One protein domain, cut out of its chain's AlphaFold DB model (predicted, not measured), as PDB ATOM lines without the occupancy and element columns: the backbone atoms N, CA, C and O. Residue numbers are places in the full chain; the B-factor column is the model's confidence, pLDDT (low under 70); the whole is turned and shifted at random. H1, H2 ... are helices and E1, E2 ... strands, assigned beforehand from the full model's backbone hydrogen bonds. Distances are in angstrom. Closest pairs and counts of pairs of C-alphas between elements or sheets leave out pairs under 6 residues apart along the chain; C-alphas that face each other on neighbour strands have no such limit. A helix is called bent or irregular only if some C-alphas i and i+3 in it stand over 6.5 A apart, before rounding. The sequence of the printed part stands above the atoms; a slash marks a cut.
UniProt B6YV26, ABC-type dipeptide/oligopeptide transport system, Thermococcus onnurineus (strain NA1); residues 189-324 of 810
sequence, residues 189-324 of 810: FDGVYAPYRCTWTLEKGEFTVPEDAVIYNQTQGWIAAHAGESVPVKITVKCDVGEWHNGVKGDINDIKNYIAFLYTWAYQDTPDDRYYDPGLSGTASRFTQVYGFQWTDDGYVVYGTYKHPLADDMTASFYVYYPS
ATOM      1  N   PHE A 189      -3.812  37.828  12.617       91.44
ATOM      2  CA  PHE A 189      -3.195  38.796  11.699       91.44
ATOM      3  C   PHE A 189      -3.391  38.466  10.208       91.44
ATOM      4  O   PHE A 189      -3.220  39.338   9.362       91.44
ATOM      5  N   ASP A 190      -3.794  37.235   9.883       91.69
ATOM      6  CA  ASP A 190      -4.151  36.821   8.522       91.69
ATOM      7  C   ASP A 190      -5.642  37.037   8.208       91.69
ATOM      8  O   ASP A 190      -6.083  36.728   7.100       91.69
ATOM      9  N   GLY A 191      -6.423  37.564   9.158       92.81
ATOM     10  CA  GLY A 191      -7.862  37.766   9.013       92.81
ATOM     11  C   GLY A 191      -8.691  36.488   9.169       92.81
ATOM     12  O   GLY A 191      -9.788  36.414   8.623       92.81
ATOM     13  N   VAL A 192      -8.172  35.479   9.879       94.50
ATOM     14  CA  VAL A 192      -8.844  34.192  10.146       94.50
ATOM     15  C   VAL A 192      -9.281  34.128  11.603       94.50
ATOM     16  O   VAL A 192      -8.486  34.440  12.494       94.50
ATOM     17  N   TYR A 193     -10.512  33.689  11.871       96.06
ATOM     18  CA  TYR A 193     -10.959  33.468  13.248       96.06
ATOM     19  C   TYR A 193     -10.271  32.231  13.846       96.06
ATOM     20  O   TYR A 193     -10.482  31.099  13.413       96.06
ATOM     21  N   ALA A 194      -9.410  32.448  14.838       96.69
ATOM     22  CA  ALA A 194      -8.526  31.428  15.383       96.69
ATOM     23  C   ALA A 194      -8.890  31.039  16.830       96.69
ATOM     24  O   ALA A 194      -9.326  31.897  17.609       96.69
ATOM     25  N   PRO A 195      -8.670  29.767  17.222       97.69
ATOM     26  CA  PRO A 195      -8.785  29.315  18.607       97.69
ATOM     27  C   PRO A 195      -7.925  30.136  19.573       97.69
ATOM     28  O   PRO A 195      -6.756  30.411  19.293       97.69
ATOM     29  N   TYR A 196      -8.476  30.466  20.743       97.56
ATOM     30  CA  TYR A 196      -7.722  31.089  21.832       97.56
ATOM     31  C   TYR A 196      -7.992  30.379  23.164       97.56
ATOM     32  O   TYR A 196      -7.281  29.420  23.470       97.56
ATOM     33  N   ARG A 197      -9.023  30.768  23.927       97.88
ATOM     34  CA  ARG A 197      -9.463  30.051  25.146       97.88
ATOM     35  C   ARG A 197     -10.429  28.908  24.867       97.88
ATOM     36  O   ARG A 197     -10.687  28.107  25.752       97.88
ATOM     37  N   CYS A 198     -10.942  28.817  23.650       98.38
ATOM     38  CA  CYS A 198     -11.711  27.693  23.155       98.38
ATOM     39  C   CYS A 198     -11.080  27.147  21.876       98.38
ATOM     40  O   CYS A 198     -10.408  27.862  21.133       98.38
ATOM     41  N   THR A 199     -11.342  25.877  21.615       98.06
ATOM     42  CA  THR A 199     -11.087  25.179  20.359       98.06
ATOM     43  C   THR A 199     -12.360  24.455  19.947       98.06
ATOM     44  O   THR A 199     -13.231  24.197  20.779       98.06
ATOM     45  N   TRP A 200     -12.490  24.119  18.671       98.00
ATOM     46  CA  TRP A 200     -13.713  23.512  18.164       98.00
ATOM     47  C   TRP A 200     -13.446  22.477  17.079       98.00
ATOM     48  O   TRP A 200     -12.421  22.500  16.403       98.00
ATOM     49  N   THR A 201     -14.400  21.568  16.913       97.56
ATOM     50  CA  THR A 201     -14.544  20.723  15.723       97.56
ATOM     51  C   THR A 201     -15.899  21.022  15.107       97.56
ATOM     52  O   THR A 201     -16.918  20.945  15.794       97.56
ATOM     53  N   LEU A 202     -15.899  21.402  13.832       96.56
ATOM     54  CA  LEU A 202     -17.096  21.769  13.090       96.56
ATOM     55  C   LEU A 202     -17.463  20.645  12.125       96.56
ATOM     56  O   LEU A 202     -16.623  20.183  11.356       96.56
ATOM     57  N   GLU A 203     -18.726  20.233  12.146       96.50
ATOM     58  CA  GLU A 203     -19.272  19.245  11.221       96.50
ATOM     59  C   GLU A 203     -20.464  19.854  10.468       96.50
ATOM     60  O   GLU A 203     -21.374  20.435  11.064       96.50
ATOM     61  N   LYS A 204     -20.454  19.714   9.138       94.19
ATOM     62  CA  LYS A 204     -21.535  20.127   8.230       94.19
ATOM     63  C   LYS A 204     -22.239  18.870   7.726       94.19
ATOM     64  O   LYS A 204     -21.575  17.922   7.314       94.19
ATOM     65  N   GLY A 205     -23.563  18.853   7.747       93.69
ATOM     66  CA  GLY A 205     -24.346  17.669   7.402       93.69
ATOM     67  C   GLY A 205     -25.816  17.886   7.709       93.69
ATOM     68  O   GLY A 205     -26.255  19.022   7.783       93.69
ATOM     69  N   GLU A 206     -26.562  16.808   7.889       97.12
ATOM     70  CA  GLU A 206     -27.919  16.866   8.417       97.12
ATOM     71  C   GLU A 206     -27.907  16.205   9.798       97.12
ATOM     72  O   GLU A 206     -27.567  15.026   9.921       97.12
ATOM     73  N   PHE A 207     -28.203  16.976  10.844       98.06
ATOM     74  CA  PHE A 207     -28.136  16.513  12.228       98.06
ATOM     75  C   PHE A 207     -29.481  16.704  12.916       98.06
ATOM     76  O   PHE A 207     -30.005  17.813  12.956       98.06
ATOM     77  N   THR A 208     -30.010  15.637  13.510       98.38
ATOM     78  CA  THR A 208     -31.163  15.734  14.406       98.38
ATOM     79  C   THR A 208     -30.724  16.320  15.742       98.38
ATOM     80  O   THR A 208     -29.775  15.821  16.350       98.38
ATOM     81  N   VAL A 209     -31.421  17.356  16.202       98.56
ATOM     82  CA  VAL A 209     -31.205  17.982  17.507       98.56
ATOM     83  C   VAL A 209     -31.589  16.983  18.613       98.56
ATOM     84  O   VAL A 209     -32.743  16.538  18.647       98.56
ATOM     85  N   PRO A 210     -30.652  16.595  19.499       98.19
ATOM     86  CA  PRO A 210     -30.914  15.654  20.589       98.19
ATOM     87  C   PRO A 210     -31.930  16.163  21.622       98.19
ATOM     88  O   PRO A 210     -32.109  17.366  21.788       98.19
ATOM     89  N   GLU A 211     -32.546  15.251  22.384       97.69
ATOM     90  CA  GLU A 211     -33.465  15.606  23.484       97.69
ATOM     91  C   GLU A 211     -32.769  16.318  24.658       97.69
ATOM     92  O   GLU A 211     -33.421  17.025  25.424       97.69
ATOM     93  N   ASP A 212     -31.454  16.140  24.812       97.62
ATOM     94  CA  ASP A 212     -30.633  16.803  25.830       97.62
ATOM     95  C   ASP A 212     -29.944  18.084  25.323       97.62
ATOM     96  O   ASP A 212     -29.232  18.739  26.089       97.62
ATOM     97  N   ALA A 213     -30.183  18.487  24.067       98.50
ATOM     98  CA  ALA A 213     -29.772  19.787  23.550       98.50
ATOM     99  C   ALA A 213     -30.821  20.852  23.905       98.50
ATOM    100  O   ALA A 213     -31.984  20.770  23.509       98.50
ATOM    101  N   VAL A 214     -30.405  21.868  24.665       98.56
ATOM    102  CA  VAL A 214     -31.319  22.832  25.295       98.56
ATOM    103  C   VAL A 214     -30.995  24.279  24.938       98.56
ATOM    104  O   VAL A 214     -29.831  24.647  24.791       98.56
ATOM    105  N   ILE A 215     -32.024  25.118  24.861       98.06
ATOM    106  CA  ILE A 215     -31.912  26.584  24.876       98.06
ATOM    107  C   ILE A 215     -32.474  27.121  26.195       98.06
ATOM    108  O   ILE A 215     -33.199  26.412  26.898       98.06
ATOM    109  N   TYR A 216     -32.130  28.355  26.559       97.38
ATOM    110  CA  TYR A 216     -32.623  28.960  27.793       97.38
ATOM    111  C   TYR A 216     -33.868  29.810  27.532       97.38
ATOM    112  O   TYR A 216     -33.875  30.660  26.647       97.38
ATOM    113  N   ASN A 217     -34.904  29.613  28.339       93.75
ATOM    114  CA  ASN A 217     -36.070  30.480  28.427       93.75
ATOM    115  C   ASN A 217     -36.114  31.121  29.820       93.75
ATOM    116  O   ASN A 217     -35.971  30.420  30.821       93.75
ATOM    117  N   GLN A 218     -36.368  32.429  29.902       90.44
ATOM    118  CA  GLN A 218     -36.335  33.175  31.165       90.44
ATOM    119  C   GLN A 218     -37.268  32.589  32.242       90.44
ATOM    120  O   GLN A 218     -36.915  32.564  33.422       90.44
ATOM    121  N   THR A 219     -38.442  32.086  31.848       89.19
ATOM    122  CA  THR A 219     -39.474  31.591  32.777       89.19
ATOM    123  C   THR A 219     -39.442  30.081  33.000       89.19
ATOM    124  O   THR A 219     -39.843  29.614  34.067       89.19
ATOM    125  N   GLN A 220     -38.966  29.308  32.021       93.44
ATOM    126  CA  GLN A 220     -38.959  27.839  32.066       93.44
ATOM    127  C   GLN A 220     -37.570  27.244  32.345       93.44
ATOM    128  O   GLN A 220     -37.471  26.073  32.706       93.44
ATOM    129  N   GLY A 221     -36.505  28.035  32.213       95.62
ATOM    130  CA  GLY A 221     -35.122  27.574  32.288       95.62
ATOM    131  C   GLY A 221     -34.668  26.888  31.007       95.62
ATOM    132  O   GLY A 221     -35.070  27.255  29.905       95.62
ATOM    133  N   TRP A 222     -33.814  25.878  31.156       97.44
ATOM    134  CA  TRP A 222     -33.310  25.084  30.039       97.44
ATOM    135  C   TRP A 222     -34.396  24.161  29.485       97.44
ATOM    136  O   TRP A 222     -34.845  23.245  30.176       97.44
ATOM    137  N   ILE A 223     -34.793  24.391  28.235       97.50
ATOM    138  CA  ILE A 223     -35.829  23.631  27.536       97.50
ATOM    139  C   ILE A 223     -35.285  23.058  26.227       97.50
ATOM    140  O   ILE A 223     -34.519  23.707  25.514       97.50
ATOM    141  N   ALA A 224     -35.717  21.849  25.880       97.88
ATOM    142  CA  ALA A 224     -35.390  21.203  24.612       97.88
ATOM    143  C   ALA A 224     -36.382  21.647  23.518       97.88
ATOM    144  O   ALA A 224     -37.160  20.848  23.001       97.88
ATOM    145  N   ALA A 225     -36.415  22.954  23.231       97.19
ATOM    146  CA  ALA A 225     -37.433  23.567  22.367       97.19
ATOM    147  C   ALA A 225     -37.425  23.030  20.926       97.19
ATOM    148  O   ALA A 225     -38.470  23.023  20.285       97.19
ATOM    149  N   HIS A 226     -36.264  22.559  20.462       98.31
ATOM    150  CA  HIS A 226     -36.037  22.102  19.092       98.31
ATOM    151  C   HIS A 226     -35.701  20.608  18.996       98.31
ATOM    152  O   HIS A 226     -35.168  20.158  17.983       98.31
ATOM    153  N   ALA A 227     -35.966  19.820  20.044       98.25
ATOM    154  CA  ALA A 227     -35.675  18.387  20.035       98.25
ATOM    155  C   ALA A 227     -36.359  17.683  18.851       98.25
ATOM    156  O   ALA A 227     -37.556  17.847  18.611       98.25
ATOM    157  N   GLY A 228     -35.595  16.875  18.113       98.19
ATOM    158  CA  GLY A 228     -36.071  16.173  16.921       98.19
ATOM    159  C   GLY A 228     -36.071  17.002  15.631       98.19
ATOM    160  O   GLY A 228     -36.261  16.423  14.561       98.19
ATOM    161  N   GLU A 229     -35.828  18.317  15.688       98.50
ATOM    162  CA  GLU A 229     -35.638  19.140  14.489       98.50
ATOM    163  C   GLU A 229     -34.298  18.829  13.801       98.50
ATOM    164  O   GLU A 229     -33.391  18.251  14.401       98.50
ATOM    165  N   SER A 230     -34.170  19.191  12.522       98.25
ATOM    166  CA  SER A 230     -32.977  18.928  11.707       98.25
ATOM    167  C   SER A 230     -32.200  20.218  11.444       98.25
ATOM    168  O   SER A 230     -32.796  21.232  11.079       98.25
ATOM    169  N   VAL A 231     -30.875  20.186  11.615       98.31
ATOM    170  CA  VAL A 231     -29.984  21.340  11.419       98.31
ATOM    171  C   VAL A 231     -28.776  21.016  10.526       98.31
ATOM    172  O   VAL A 231     -28.296  19.880  10.520       98.31
ATOM    173  N   PRO A 232     -28.239  22.010   9.787       97.25
ATOM    174  CA  PRO A 232     -27.132  21.820   8.853       97.25
ATOM    175  C   PRO A 232     -25.736  21.755   9.499       97.25
ATOM    176  O   PRO A 232     -24.755  21.415   8.824       97.25
ATOM    177  N   VAL A 233     -25.612  22.177  10.763       97.38
ATOM    178  CA  VAL A 233     -24.329  22.327  11.461       97.38
ATOM    179  C   VAL A 233     -24.447  21.844  12.900       97.38
ATOM    180  O   VAL A 233     -25.393  22.182  13.612       97.38
ATOM    181  N   LYS A 234     -23.425  21.106  13.335       97.50
ATOM    182  CA  LYS A 234     -23.121  20.899  14.751       97.50
ATOM    183  C   LYS A 234     -21.651  21.228  14.998       97.50
ATOM    184  O   LYS A 234     -20.787  20.926  14.170       97.50
ATOM    185  N   ILE A 235     -21.360  21.857  16.128       98.38
ATOM    186  CA  ILE A 235     -19.997  22.244  16.502       98.38
ATOM    187  C   ILE A 235     -19.741  21.759  17.916       98.38
ATOM    188  O   ILE A 235     -20.484  22.096  18.831       98.38
ATOM    189  N   THR A 236     -18.671  20.992  18.096       98.50
ATOM    190  CA  THR A 236     -18.179  20.623  19.426       98.50
ATOM    191  C   THR A 236     -17.168  21.669  19.862       98.50
ATOM    192  O   THR A 236     -16.088  21.747  19.277       98.50
ATOM    193  N   VAL A 237     -17.517  22.476  20.860       98.62
ATOM    194  CA  VAL A 237     -16.669  23.517  21.441       98.62
ATOM    195  C   VAL A 237     -16.109  23.020  22.768       98.62
ATOM    196  O   VAL A 237     -16.852  22.576  23.640       98.62
ATOM    197  N   LYS A 238     -14.793  23.139  22.929       98.31
ATOM    198  CA  LYS A 238     -14.068  22.898  24.178       98.31
ATOM    199  C   LYS A 238     -13.409  24.197  24.609       98.31
ATOM    200  O   LYS A 238     -12.710  24.812  23.808       98.31
ATOM    201  N   CYS A 239     -13.584  24.586  25.860       98.00
ATOM    202  CA  CYS A 239     -13.085  25.833  26.414       98.00
ATOM    203  C   CYS A 239     -12.287  25.600  27.700       98.00
ATOM    204  O   CYS A 239     -12.556  24.697  28.482       98.00
ATOM    205  N   ASP A 240     -11.314  26.472  27.929       97.31
ATOM    206  CA  ASP A 240     -10.650  26.657  29.210       97.31
ATOM    207  C   ASP A 240     -11.084  28.017  29.759       97.31
ATOM    208  O   ASP A 240     -10.680  29.067  29.252       97.31
ATOM    209  N   VAL A 241     -11.943  28.021  30.780       96.75
ATOM    210  CA  VAL A 241     -12.290  29.266  31.487       96.75
ATOM    211  C   VAL A 241     -11.080  29.752  32.292       96.75
ATOM    212  O   VAL A 241     -10.772  30.945  32.280       96.75
ATOM    213  N   GLY A 242     -10.297  28.818  32.844       96.56
ATOM    214  CA  GLY A 242      -9.099  29.092  33.636       96.56
ATOM    215  C   GLY A 242      -9.435  29.594  35.031       96.56
ATOM    216  O   GLY A 242     -10.477  29.261  35.582       96.56
ATOM    217  N   GLU A 243      -8.549  30.391  35.611       98.31
ATOM    218  CA  GLU A 243      -8.782  31.059  36.891       98.31
ATOM    219  C   GLU A 243      -9.220  32.510  36.664       98.31
ATOM    220  O   GLU A 243      -8.604  33.247  35.891       98.31
ATOM    221  N   TRP A 244     -10.285  32.930  37.341       98.56
ATOM    222  CA  TRP A 244     -10.718  34.322  37.372       98.56
ATOM    223  C   TRP A 244      -9.773  35.158  38.248       98.56
ATOM    224  O   TRP A 244      -9.147  34.652  39.177       98.56
ATOM    225  N   HIS A 245      -9.680  36.469  38.008       98.56
ATOM    226  CA  HIS A 245      -8.768  37.366  38.740       98.56
ATOM    227  C   HIS A 245      -9.040  37.464  40.249       98.56
ATOM    228  O   HIS A 245      -8.170  37.909  40.996       98.56
ATOM    229  N   ASN A 246     -10.219  37.041  40.704       98.00
ATOM    230  CA  ASN A 246     -10.579  36.908  42.119       98.00
ATOM    231  C   ASN A 246     -10.078  35.587  42.759       98.00
ATOM    232  O   ASN A 246     -10.320  35.354  43.941       98.00
ATOM    233  N   GLY A 247      -9.380  34.734  41.999       97.75
ATOM    234  CA  GLY A 247      -8.837  33.441  42.431       97.75
ATOM    235  C   GLY A 247      -9.815  32.267  42.314       97.75
ATOM    236  O   GLY A 247      -9.472  31.140  42.671       97.75
ATOM    237  N   VAL A 248     -11.039  32.500  41.835       98.00
ATOM    238  CA  VAL A 248     -12.027  31.438  41.638       98.00
ATOM    239  C   VAL A 248     -11.685  30.652  40.376       98.00
ATOM    240  O   VAL A 248     -11.508  31.223  39.300       98.00
ATOM    241  N   LYS A 249     -11.632  29.321  40.486       97.25
ATOM    242  CA  LYS A 249     -11.495  28.452  39.314       97.25
ATOM    243  C   LYS A 249     -12.780  28.481  38.495       97.25
ATOM    244  O   LYS A 249     -13.875  28.303  39.033       97.25
ATOM    245  N   GLY A 250     -12.627  28.728  37.205       95.69
ATOM    246  CA  GLY A 250     -13.709  28.693  36.247       95.69
ATOM    247  C   GLY A 250     -14.128  27.264  35.927       95.69
ATOM    248  O   GLY A 250     -13.309  26.342  35.940       95.69
ATOM    249  N   ASP A 251     -15.409  27.087  35.641       94.75
ATOM    250  CA  ASP A 251     -15.995  25.794  35.298       94.75
ATOM    251  C   ASP A 251     -17.072  25.939  34.210       94.75
ATOM    252  O   ASP A 251     -17.309  27.020  33.667       94.75
ATOM    253  N   ILE A 252     -17.737  24.834  33.863       95.88
ATOM    254  CA  ILE A 252     -18.800  24.850  32.856       95.88
ATOM    255  C   ILE A 252     -19.994  25.742  33.241       95.88
ATOM    256  O   ILE A 252     -20.689  26.254  32.358       95.88
ATOM    257  N   ASN A 253     -20.235  25.984  34.535       96.19
ATOM    258  CA  ASN A 253     -21.326  26.852  34.970       96.19
ATOM    259  C   ASN A 253     -21.077  28.306  34.563       96.19
ATOM    260  O   ASN A 253     -22.048  29.007  34.291       96.19
ATOM    261  N   ASP A 254     -19.817  28.743  34.431       97.88
ATOM    262  CA  ASP A 254     -19.504  30.077  33.903       97.88
ATOM    263  C   ASP A 254     -20.056  30.279  32.489       97.88
ATOM    264  O   ASP A 254     -20.698  31.286  32.198       97.88
ATOM    265  N   ILE A 255     -19.862  29.288  31.618       98.31
ATOM    266  CA  ILE A 255     -20.341  29.325  30.233       98.31
ATOM    267  C   ILE A 255     -21.865  29.185  30.192       98.31
ATOM    268  O   ILE A 255     -22.547  29.973  29.534       98.31
ATOM    269  N   LYS A 256     -22.410  28.198  30.911       97.62
ATOM    270  CA  LYS A 256     -23.848  27.911  30.933       97.62
ATOM    271  C   LYS A 256     -24.653  29.116  31.424       97.62
ATOM    272  O   LYS A 256     -25.601  29.536  30.762       97.62
ATOM    273  N   ASN A 257     -24.256  29.709  32.548       97.62
ATOM    274  CA  ASN A 257     -24.969  30.839  33.139       97.62
ATOM    275  C   ASN A 257     -24.735  32.152  32.383       97.62
ATOM    276  O   ASN A 257     -25.614  33.012  32.411       97.62
ATOM    277  N   TYR A 258     -23.612  32.297  31.670       98.00
ATOM    278  CA  TYR A 258     -23.407  33.391  30.721       98.00
ATOM    279  C   TYR A 258     -24.364  33.301  29.528       98.00
ATOM    280  O   TYR A 258     -25.026  34.281  29.196       98.00
ATOM    281  N   ILE A 259     -24.515  32.119  28.921       98.12
ATOM    282  CA  ILE A 259     -25.486  31.921  27.835       98.12
ATOM    283  C   ILE A 259     -26.912  32.171  28.348       98.12
ATOM    284  O   ILE A 259     -27.666  32.893  27.700       98.12
ATOM    285  N   ALA A 260     -27.274  31.660  29.531       98.00
ATOM    286  CA  ALA A 260     -28.574  31.947  30.149       98.00
ATOM    287  C   ALA A 260     -28.805  33.450  30.389       98.00
ATOM    288  O   ALA A 260     -29.905  33.949  30.149       98.00
ATOM    289  N   PHE A 261     -27.770  34.181  30.822       97.69
ATOM    290  CA  PHE A 261     -27.824  35.635  30.970       97.69
ATOM    291  C   PHE A 261     -28.106  36.314  29.624       97.69
ATOM    292  O   PHE A 261     -29.006  37.146  29.542       97.69
ATOM    293  N   LEU A 262     -27.405  35.925  28.553       97.06
ATOM    294  CA  LEU A 262     -27.637  36.483  27.219       97.06
ATOM    295  C   LEU A 262     -29.070  36.239  26.730       97.06
ATOM    296  O   LEU A 262     -29.691  37.170  26.231       97.06
ATOM    297  N   TYR A 263     -29.608  35.023  26.887       96.81
ATOM    298  CA  TYR A 263     -31.008  34.741  26.545       96.81
ATOM    299  C   TYR A 263     -31.962  35.599  27.372       96.81
ATOM    300  O   TYR A 263     -32.892  36.176  26.830       96.81
ATOM    301  N   THR A 264     -31.709  35.726  28.672       95.69
ATOM    302  CA  THR A 264     -32.563  36.521  29.557       95.69
ATOM    303  C   THR A 264     -32.634  37.975  29.108       95.69
ATOM    304  O   THR A 264     -33.724  38.514  29.033       95.69
ATOM    305  N   TRP A 265     -31.494  38.582  28.767       95.56
ATOM    306  CA  TRP A 265     -31.410  40.017  28.490       95.56
ATOM    307  C   TRP A 265     -31.635  40.428  27.035       95.56
ATOM    308  O   TRP A 265     -31.841  41.613  26.762       95.56
ATOM    309  N   ALA A 266     -31.593  39.482  26.096       94.69
ATOM    310  CA  ALA A 266     -31.754  39.768  24.675       94.69
ATOM    311  C   ALA A 266     -33.219  39.782  24.205       94.69
ATOM    312  O   ALA A 266     -33.525  40.439  23.206       94.69
ATOM    313  N   TYR A 267     -34.115  39.071  24.895       92.25
ATOM    314  CA  TYR A 267     -35.535  38.981  24.548       92.25
ATOM    315  C   TYR A 267     -36.375  39.878  25.457       92.25
ATOM    316  O   TYR A 267     -36.132  39.965  26.653       92.25
ATOM    317  N   GLN A 268     -37.364  40.560  24.877       91.31
ATOM    318  CA  GLN A 268     -38.373  41.289  25.641       91.31
ATOM    319  C   GLN A 268     -39.591  40.375  25.817       91.31
ATOM    320  O   GLN A 268     -40.473  40.347  24.956       91.31
ATOM    321  N   ASP A 269     -39.637  39.612  26.912       85.19
ATOM    322  CA  ASP A 269     -40.671  38.586  27.113       85.19
ATOM    323  C   ASP A 269     -42.030  39.193  27.512       85.19
ATOM    324  O   ASP A 269     -43.095  38.630  27.240       85.19
ATOM    325  N   THR A 270     -42.015  40.382  28.127       85.88
ATOM    326  CA  THR A 270     -43.220  41.164  28.452       85.88
ATOM    327  C   THR A 270     -43.012  42.662  28.186       85.88
ATOM    328  O   THR A 270     -41.873  43.129  28.177       85.88
ATOM    329  N   PRO A 271     -44.084  43.463  28.006       86.38
ATOM    330  CA  PRO A 271     -43.944  44.910  27.807       86.38
ATOM    331  C   PRO A 271     -43.171  45.639  28.920       86.38
ATOM    332  O   PRO A 271     -42.469  46.599  28.622       86.38
ATOM    333  N   ASP A 272     -43.259  45.155  30.165       86.81
ATOM    334  CA  ASP A 272     -42.599  45.725  31.352       86.81
ATOM    335  C   ASP A 272     -41.404  44.872  31.830       86.81
ATOM    336  O   ASP A 272     -41.064  44.872  33.021       86.81
ATOM    337  N   ASP A 273     -40.790  44.099  30.928       90.25
ATOM    338  CA  ASP A 273     -39.669  43.225  31.271       90.25
ATOM    339  C   ASP A 273     -38.461  44.037  31.752       90.25
ATOM    340  O   ASP A 273     -37.849  44.807  31.010       90.25
ATOM    341  N   ARG A 274     -38.128  43.868  33.034       92.56
ATOM    342  CA  ARG A 274     -37.020  44.577  33.685       92.56
ATOM    343  C   ARG A 274     -35.658  43.989  33.339       92.56
ATOM    344  O   ARG A 274     -34.651  44.626  33.631       92.56
ATOM    345  N   TYR A 275     -35.627  42.789  32.769       94.12
ATOM    346  CA  TYR A 275     -34.408  42.083  32.403       94.12
ATOM    347  C   TYR A 275     -34.260  42.035  30.888       94.12
ATOM    348  O   TYR A 275     -33.876  41.010  30.358       94.12
ATOM    349  N   TYR A 276     -34.558  43.138  30.206       92.69
ATOM    350  CA  TYR A 276     -34.331  43.326  28.778       92.69
ATOM    351  C   TYR A 276     -33.411  44.534  28.564       92.69
ATOM    352  O   TYR A 276     -33.633  45.594  29.155       92.69
ATOM    353  N   ASP A 277     -32.397  44.398  27.703       89.56
ATOM    354  CA  ASP A 277     -31.574  45.524  27.247       89.56
ATOM    355  C   ASP A 277     -31.636  45.634  25.713       89.56
ATOM    356  O   ASP A 277     -31.220  44.707  25.007       89.56
ATOM    357  N   PRO A 278     -32.107  46.763  25.150       87.38
ATOM    358  CA  PRO A 278     -32.190  46.931  23.701       87.38
ATOM    359  C   PRO A 278     -30.822  46.848  23.003       87.38
ATOM    360  O   PRO A 278     -30.762  46.492  21.823       87.38
ATOM    361  N   GLY A 279     -29.724  47.106  23.722       85.75
ATOM    362  CA  GLY A 279     -28.353  46.930  23.243       85.75
ATOM    363  C   GLY A 279     -27.969  45.470  22.979       85.75
ATOM    364  O   GLY A 279     -27.061  45.215  22.192       85.75
ATOM    365  N   LEU A 280     -28.696  44.505  23.554       87.69
ATOM    366  CA  LEU A 280     -28.498  43.070  23.332       87.69
ATOM    367  C   LEU A 280     -29.481  42.466  22.322       87.69
ATOM    368  O   LEU A 280     -29.428  41.266  22.059       87.69
ATOM    369  N   SER A 281     -30.343  43.270  21.697       85.38
ATOM    370  CA  SER A 281     -31.352  42.777  20.745       85.38
ATOM    371  C   SER A 281     -30.745  42.046  19.534       85.38
ATOM    372  O   SER A 281     -31.297  41.054  19.061       85.38
ATOM    373  N   GLY A 282     -29.547  42.447  19.089       87.06
ATOM    374  CA  GLY A 282     -28.800  41.732  18.047       87.06
ATOM    375  C   GLY A 282     -28.384  40.309  18.452       87.06
ATOM    376  O   GLY A 282     -28.263  39.434  17.596       87.06
ATOM    377  N   THR A 283     -28.217  40.044  19.750       92.19
ATOM    378  CA  THR A 283     -27.956  38.699  20.280       92.19
ATOM    379  C   THR A 283     -29.183  37.803  20.121       92.19
ATOM    380  O   THR A 283     -29.039  36.657  19.699       92.19
ATOM    381  N   ALA A 284     -30.395  38.326  20.344       91.62
ATOM    382  CA  ALA A 284     -31.633  37.580  20.094       91.62
ATOM    383  C   ALA A 284     -31.761  37.186  18.615       91.62
ATOM    384  O   ALA A 284     -32.126  36.052  18.311       91.62
ATOM    385  N   SER A 285     -31.376  38.072  17.686       91.19
ATOM    386  CA  SER A 285     -31.326  37.746  16.252       91.19
ATOM    387  C   SER A 285     -30.328  36.635  15.913       91.19
ATOM    388  O   SER A 285     -30.541  35.914  14.944       91.19
ATOM    389  N   ARG A 286     -29.245  36.471  16.686       93.75
ATOM    390  CA  ARG A 286     -28.315  35.341  16.519       93.75
ATOM    391  C   ARG A 286     -28.888  34.047  17.088       93.75
ATOM    392  O   ARG A 286     -28.767  33.002  16.454       93.75
ATOM    393  N   PHE A 287     -29.533  34.111  18.251       96.25
ATOM    394  CA  PHE A 287     -30.094  32.935  18.915       96.25
ATOM    395  C   PHE A 287     -31.245  32.272  18.152       96.25
ATOM    396  O   PHE A 287     -31.442  31.076  18.319       96.25
ATOM    397  N   THR A 288     -31.919  32.963  17.224       95.44
ATOM    398  CA  THR A 288     -32.876  32.308  16.304       95.44
ATOM    399  C   THR A 288     -32.238  31.221  15.430       95.44
ATOM    400  O   THR A 288     -32.944  30.360  14.912       95.44
ATOM    401  N   GLN A 289     -30.912  31.244  15.263       97.19
ATOM    402  CA  GLN A 289     -30.152  30.248  14.507       97.19
ATOM    403  C   GLN A 289     -29.471  29.204  15.406       97.19
ATOM    404  O   GLN A 289     -28.713  28.372  14.908       97.19
ATOM    405  N   VAL A 290     -29.726  29.227  16.719       98.25
ATOM    406  CA  VAL A 290     -29.174  28.285  17.699       98.25
ATOM    407  C   VAL A 290     -30.294  27.393  18.221       98.25
ATOM    408  O   VAL A 290     -31.193  27.850  18.912       98.25
ATOM    409  N   TYR A 291     -30.224  26.105  17.905       98.50
ATOM    410  CA  TYR A 291     -31.293  25.147  18.198       98.50
ATOM    411  C   TYR A 291     -31.075  24.391  19.511       98.50
ATOM    412  O   TYR A 291     -32.011  23.827  20.071       98.50
ATOM    413  N   GLY A 292     -29.856  24.391  20.045       98.44
ATOM    414  CA  GLY A 292     -29.611  23.845  21.372       98.44
ATOM    415  C   GLY A 292     -28.141  23.663  21.694       98.44
ATOM    416  O   GLY A 292     -27.295  23.536  20.805       98.44
ATOM    417  N   PHE A 293     -27.867  23.626  22.992       98.69
ATOM    418  CA  PHE A 293     -26.575  23.310  23.581       98.69
ATOM    419  C   PHE A 293     -26.678  21.985  24.333       98.69
ATOM    420  O   PHE A 293     -27.515  21.840  25.225       98.69
ATOM    421  N   GLN A 294     -25.809  21.038  24.003       98.31
ATOM    422  CA  GLN A 294     -25.580  19.824  24.773       98.31
ATOM    423  C   GLN A 294     -24.284  20.003  25.568       98.31
ATOM    424  O   GLN A 294     -23.199  20.086  24.994       98.31
ATOM    425  N   TRP A 295     -24.394  20.127  26.887       98.00
ATOM    426  CA  TRP A 295     -23.265  20.464  27.759       98.00
ATOM    427  C   TRP A 295     -22.263  19.310  27.883       98.00
ATOM    428  O   TRP A 295     -22.655  18.154  28.031       98.00
ATOM    429  N   THR A 296     -20.972  19.638  27.879       97.00
ATOM    430  CA  THR A 296     -19.871  18.726  28.228       97.00
ATOM    431  C   THR A 296     -19.156  19.235  29.482       97.00
ATOM    432  O   THR A 296     -19.460  20.323  29.969       97.00
ATOM    433  N   ASP A 297     -18.199  18.475  30.019       93.75
ATOM    434  CA  ASP A 297     -17.459  18.875  31.230       93.75
ATOM    435  C   ASP A 297     -16.690  20.201  31.059       93.75
ATOM    436  O   ASP A 297     -16.521  20.952  32.016       93.75
ATOM    437  N   ASP A 298     -16.221  20.487  29.842       93.12
ATOM    438  CA  ASP A 298     -15.360  21.625  29.505       93.12
ATOM    439  C   ASP A 298     -15.878  22.452  28.314       93.12
ATOM    440  O   ASP A 298     -15.122  23.188  27.683       93.12
ATOM    441  N   GLY A 299     -17.164  22.352  27.979       97.50
ATOM    442  CA  GLY A 299     -17.751  23.087  26.863       97.50
ATOM    443  C   GLY A 299     -19.146  22.603  26.486       97.50
ATOM    444  O   GLY A 299     -20.001  22.378  27.343       97.50
ATOM    445  N   TYR A 300     -19.410  22.502  25.189       98.75
ATOM    446  CA  TYR A 300     -20.720  22.112  24.678       98.75
ATOM    447  C   TYR A 300     -20.651  21.665  23.219       98.75
ATOM    448  O   TYR A 300     -19.786  22.087  22.452       98.75
ATOM    449  N   VAL A 301     -21.625  20.859  22.811       98.69
ATOM    450  CA  VAL A 301     -21.999  20.702  21.407       98.69
ATOM    451  C   VAL A 301     -23.151  21.653  21.125       98.69
ATOM    452  O   VAL A 301     -24.171  21.612  21.807       98.69
ATOM    453  N   VAL A 302     -22.995  22.527  20.137       98.62
ATOM    454  CA  VAL A 302     -24.042  23.457  19.704       98.62
ATOM    455  C   VAL A 302     -24.567  23.064  18.335       98.62
ATOM    456  O   VAL A 302     -23.800  22.743  17.425       98.62
ATOM    457  N   TYR A 303     -25.890  23.091  18.215       98.69
ATOM    458  CA  TYR A 303     -26.655  22.762  17.020       98.69
ATOM    459  C   TYR A 303     -27.262  24.043  16.461       98.69
ATOM    460  O   TYR A 303     -27.830  24.832  17.219       98.69
ATOM    461  N   GLY A 304     -27.157  24.272  15.154       97.94
ATOM    462  CA  GLY A 304     -27.672  25.510  14.581       97.94
ATOM    463  C   GLY A 304     -27.748  25.549  13.064       97.94
ATOM    464  O   GLY A 304     -27.267  24.658  12.360       97.94
ATOM    465  N   THR A 305     -28.398  26.598  12.571       97.44
ATOM    466  CA  THR A 305     -28.739  26.775  11.153       97.44
ATOM    467  C   THR A 305     -27.798  27.708  10.409       97.44
ATOM    468  O   THR A 305     -27.579  27.505   9.213       97.44
ATOM    469  N   TYR A 306     -27.167  28.663  11.100       95.12
ATOM    470  CA  TYR A 306     -26.115  29.479  10.504       95.12
ATOM    471  C   TYR A 306     -24.951  28.590  10.065       95.12
ATOM    472  O   TYR A 306     -24.400  27.818  10.853       95.12
ATOM    473  N   LYS A 307     -24.560  28.722   8.805       92.50
ATOM    474  CA  LYS A 307     -23.410  28.045   8.220       92.50
ATOM    475  C   LYS A 307     -22.814  28.979   7.194       92.50
ATOM    476  O   LYS A 307     -23.391  29.137   6.121       92.50
ATOM    477  N   HIS A 308     -21.650  29.547   7.484       90.81
ATOM    478  CA  HIS A 308     -20.922  30.230   6.433       90.81
ATOM    479  C   HIS A 308     -20.555  29.184   5.360       90.81
ATOM    480  O   HIS A 308     -19.946  28.152   5.690       90.81
ATOM    481  N   PRO A 309     -20.914  29.402   4.082       86.00
ATOM    482  CA  PRO A 309     -20.822  28.350   3.066       86.00
ATOM    483  C   PRO A 309     -19.398  27.828   2.876       86.00
ATOM    484  O   PRO A 309     -19.188  26.618   2.805       86.00
ATOM    485  N   LEU A 310     -18.416  28.732   2.921       87.69
ATOM    486  CA  LEU A 310     -17.013  28.425   2.622       87.69
ATOM    487  C   LEU A 310     -16.084  28.398   3.841       87.69
ATOM    488  O   LEU A 310     -15.127  27.629   3.865       87.69
ATOM    489  N   ALA A 311     -16.347  29.244   4.835       89.69
ATOM    490  CA  ALA A 311     -15.418  29.550   5.910       89.69
ATOM    491  C   ALA A 311     -15.865  28.908   7.229       89.69
ATOM    492  O   ALA A 311     -16.775  29.383   7.918       89.69
ATOM    493  N   ASP A 312     -15.228  27.797   7.590       92.94
ATOM    494  CA  ASP A 312     -15.511  27.109   8.853       92.94
ATOM    495  C   ASP A 312     -15.161  27.984  10.064       92.94
ATOM    496  O   ASP A 312     -15.855  27.932  11.075       92.94
ATOM    497  N   ASP A 313     -14.141  28.837   9.949       92.94
ATOM    498  CA  ASP A 313     -13.743  29.785  10.988       92.94
ATOM    499  C   ASP A 313     -14.812  30.863  11.225       92.94
ATOM    500  O   ASP A 313     -15.158  31.146  12.374       92.94
ATOM    501  N   MET A 314     -15.425  31.384  10.157       93.38
ATOM    502  CA  MET A 314     -16.558  32.313  10.258       93.38
ATOM    503  C   MET A 314     -17.778  31.637  10.884       93.38
ATOM    504  O   MET A 314     -18.411  32.212  11.771       93.38
ATOM    505  N   THR A 315     -18.074  30.394  10.488       95.38
ATOM    506  CA  THR A 315     -19.152  29.617  11.117       95.38
ATOM    507  C   THR A 315     -18.870  29.418  12.604       95.38
ATOM    508  O   THR A 315     -19.729  29.701  13.428       95.38
ATOM    509  N   ALA A 316     -17.657  29.010  12.978       95.69
ATOM    510  CA  ALA A 316     -17.282  28.840  14.377       95.69
ATOM    511  C   ALA A 316     -17.388  30.144  15.182       95.69
ATOM    512  O   ALA A 316     -17.895  30.120  16.301       95.69
ATOM    513  N   SER A 317     -16.992  31.287  14.612       95.56
ATOM    514  CA  SER A 317     -17.095  32.596  15.278       95.56
ATOM    515  C   SER A 317     -18.520  32.954  15.713       95.56
ATOM    516  O   SER A 317     -18.703  33.642  16.715       95.56
ATOM    517  N   PHE A 318     -19.531  32.439  15.006       95.75
ATOM    518  CA  PHE A 318     -20.939  32.636  15.341       95.75
ATOM    519  C   PHE A 318     -21.379  31.828  16.572       95.75
ATOM    520  O   PHE A 318     -22.259  32.264  17.311       95.75
ATOM    521  N   TYR A 319     -20.770  30.661  16.802       97.38
ATOM    522  CA  TYR A 319     -21.212  29.688  17.806       97.38
ATOM    523  C   TYR A 319     -20.278  29.536  19.012       97.38
ATOM    524  O   TYR A 319     -20.601  28.792  19.938       97.38
ATOM    525  N   VAL A 320     -19.128  30.214  19.030       97.75
ATOM    526  CA  VAL A 320     -18.225  30.226  20.189       97.75
ATOM    527  C   VAL A 320     -18.681  31.294  21.185       97.75
ATOM    528  O   VAL A 320     -18.341  32.470  21.086       97.75
ATOM    529  N   TYR A 321     -19.432  30.851  22.185       97.25
ATOM    530  CA  TYR A 321     -19.801  31.605  23.380       97.25
ATOM    531  C   TYR A 321     -18.768  31.378  24.486       97.25
ATOM    532  O   TYR A 321     -18.542  30.241  24.906       97.25
ATOM    533  N   TYR A 322     -18.159  32.466  24.962       97.94
ATOM    534  CA  TYR A 322     -17.187  32.465  26.054       97.94
ATOM    535  C   TYR A 322     -17.408  33.692  26.956       97.94
ATOM    536  O   TYR A 322     -17.508  34.799  26.419       97.94
ATOM    537  N   PRO A 323     -17.508  33.521  28.287       97.44
ATOM    538  CA  PRO A 323     -17.743  34.622  29.215       97.44
ATOM    539  C   PRO A 323     -16.496  35.492  29.401       97.44
ATOM    540  O   PRO A 323     -15.374  34.988  29.430       97.44
ATOM    541  N   SER A 324     -16.694  36.797  29.595       96.38
ATOM    542  CA  SER A 324     -15.623  37.739  29.951       96.38
ATOM    543  C   SER A 324     -15.508  37.998  31.457       96.38
ATOM    544  O   SER A 324     -14.532  38.613  31.884       96.38
TER     545      SER A 324
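This is residues 189 to 324 of the 810 residues of the protein "ABC-type dipeptide/oligopeptide transport system" of Thermococcus onnurineus (strain NA1) (UniProt B6YV26). A twisted antiparallel sheet of four strands, E2, E5, E7 and E6 in that order, makes a wall, with H3 lying across the strands over one face and H1 running along E7. Of the small hairpin of E3 and E4, strand E3 comes close to both the edge strand E6 and H1, with E4 on the far side of it, while H2 meets the last residues of H1 at a steep tilt. Long loops reach away from this body: residues 240 to 251 lead from E5 to H1, and the link from H1 to H2 holds Asp 272, one end of the domain's longest distance. The printed part has 136 residues with three named helices and seven named strands, in the order E1, E2, E3, E4, E5, H1, H2, E6, E7, H3, and its class is mixed, helices and strands. It is compact, with a radius of gyration of the C-alphas of 15.2 A, and spans 44 by 41 by 29 A.

In the large sheet, E2 covers residues 198 to 208 and measures 24.5 A from first to last C-alpha, bending by 95 degrees at residue 205. E5, residues 230 to 239, is 25.7 A long and bends by 57 degrees at residue 233. E7 covers residues 299 to 304, 16.0 A, and E6 residues 290 to 296, 17.0 A. The short strands are E3, residues 215 to 217, E4, residues 221 to 223, and E1, residues 193 to 195, which begins at C-alpha 193 (-10.959, 33.468, 13.248). H1, residues 252 to 266, is 21.4 A long and begins at C-alpha 252 (-18.800, 24.850, 32.856). H2 covers residues 278 to 287, 14.9 A, and is irregular: C-alphas 279 and 282 are 7.4 A apart. H3 covers residues 312 to 319, 10.9 A, ending at C-alpha 319 (-21.212, 29.688, 17.806).

In the large sheet E2 and E6 are the edge strands. E2 and E5 are antiparallel at 162 degrees, with N 201 and O 236 within hydrogen-bond range at 2.9 A. E5 and E7 stand at 160 degrees, with N 237 and O 300 at 2.8 A. E7 and E6 form an antiparallel hairpin, with N 294 and O 301 at 2.8 A. E5, H1, H2 and E6 form a split strand-helix-strand unit, two strands running the same way with E7 between them, and its crossover is right-handed. H1 and H3 on one face of the sheet make two layers. H3 is 8.8 A over the sheet, only just over E2 and E5 with 3 C-alphas on each, and runs across the strands, at 85 degrees to E2 on the local plane. H1 is over E7 at a height of 10.4 A and runs along it, at 12 degrees on the local plane. E3 and E4 form a hairpin, with N 217 and O 221 at 2.8 A. The closest C-alphas of E3 and E6 are those of Ile 215 and Gly 292, 5.0 A. H1 touches H2 with residues 262 to 266 alone, at a steep tilt of 64 degrees, opposite ways; the closest C-alphas are those of Ala 266 and Leu 280, 4.8 A. H1 and H3 are apart. E1 pairs with no named strand. Every O i to N i+4 pair is within hydrogen-bond range in H1, against 3 of 6 in H2 and 3 of 4 in H3.

The C-alphas farthest apart are those of Asp 190 and Asp 272, 45.6 A. The printed part has no cut. The links E5 to H1 and H1 to H2 are long. The mean pLDDT of the printed part is 95.5, and no printed residue is under 70.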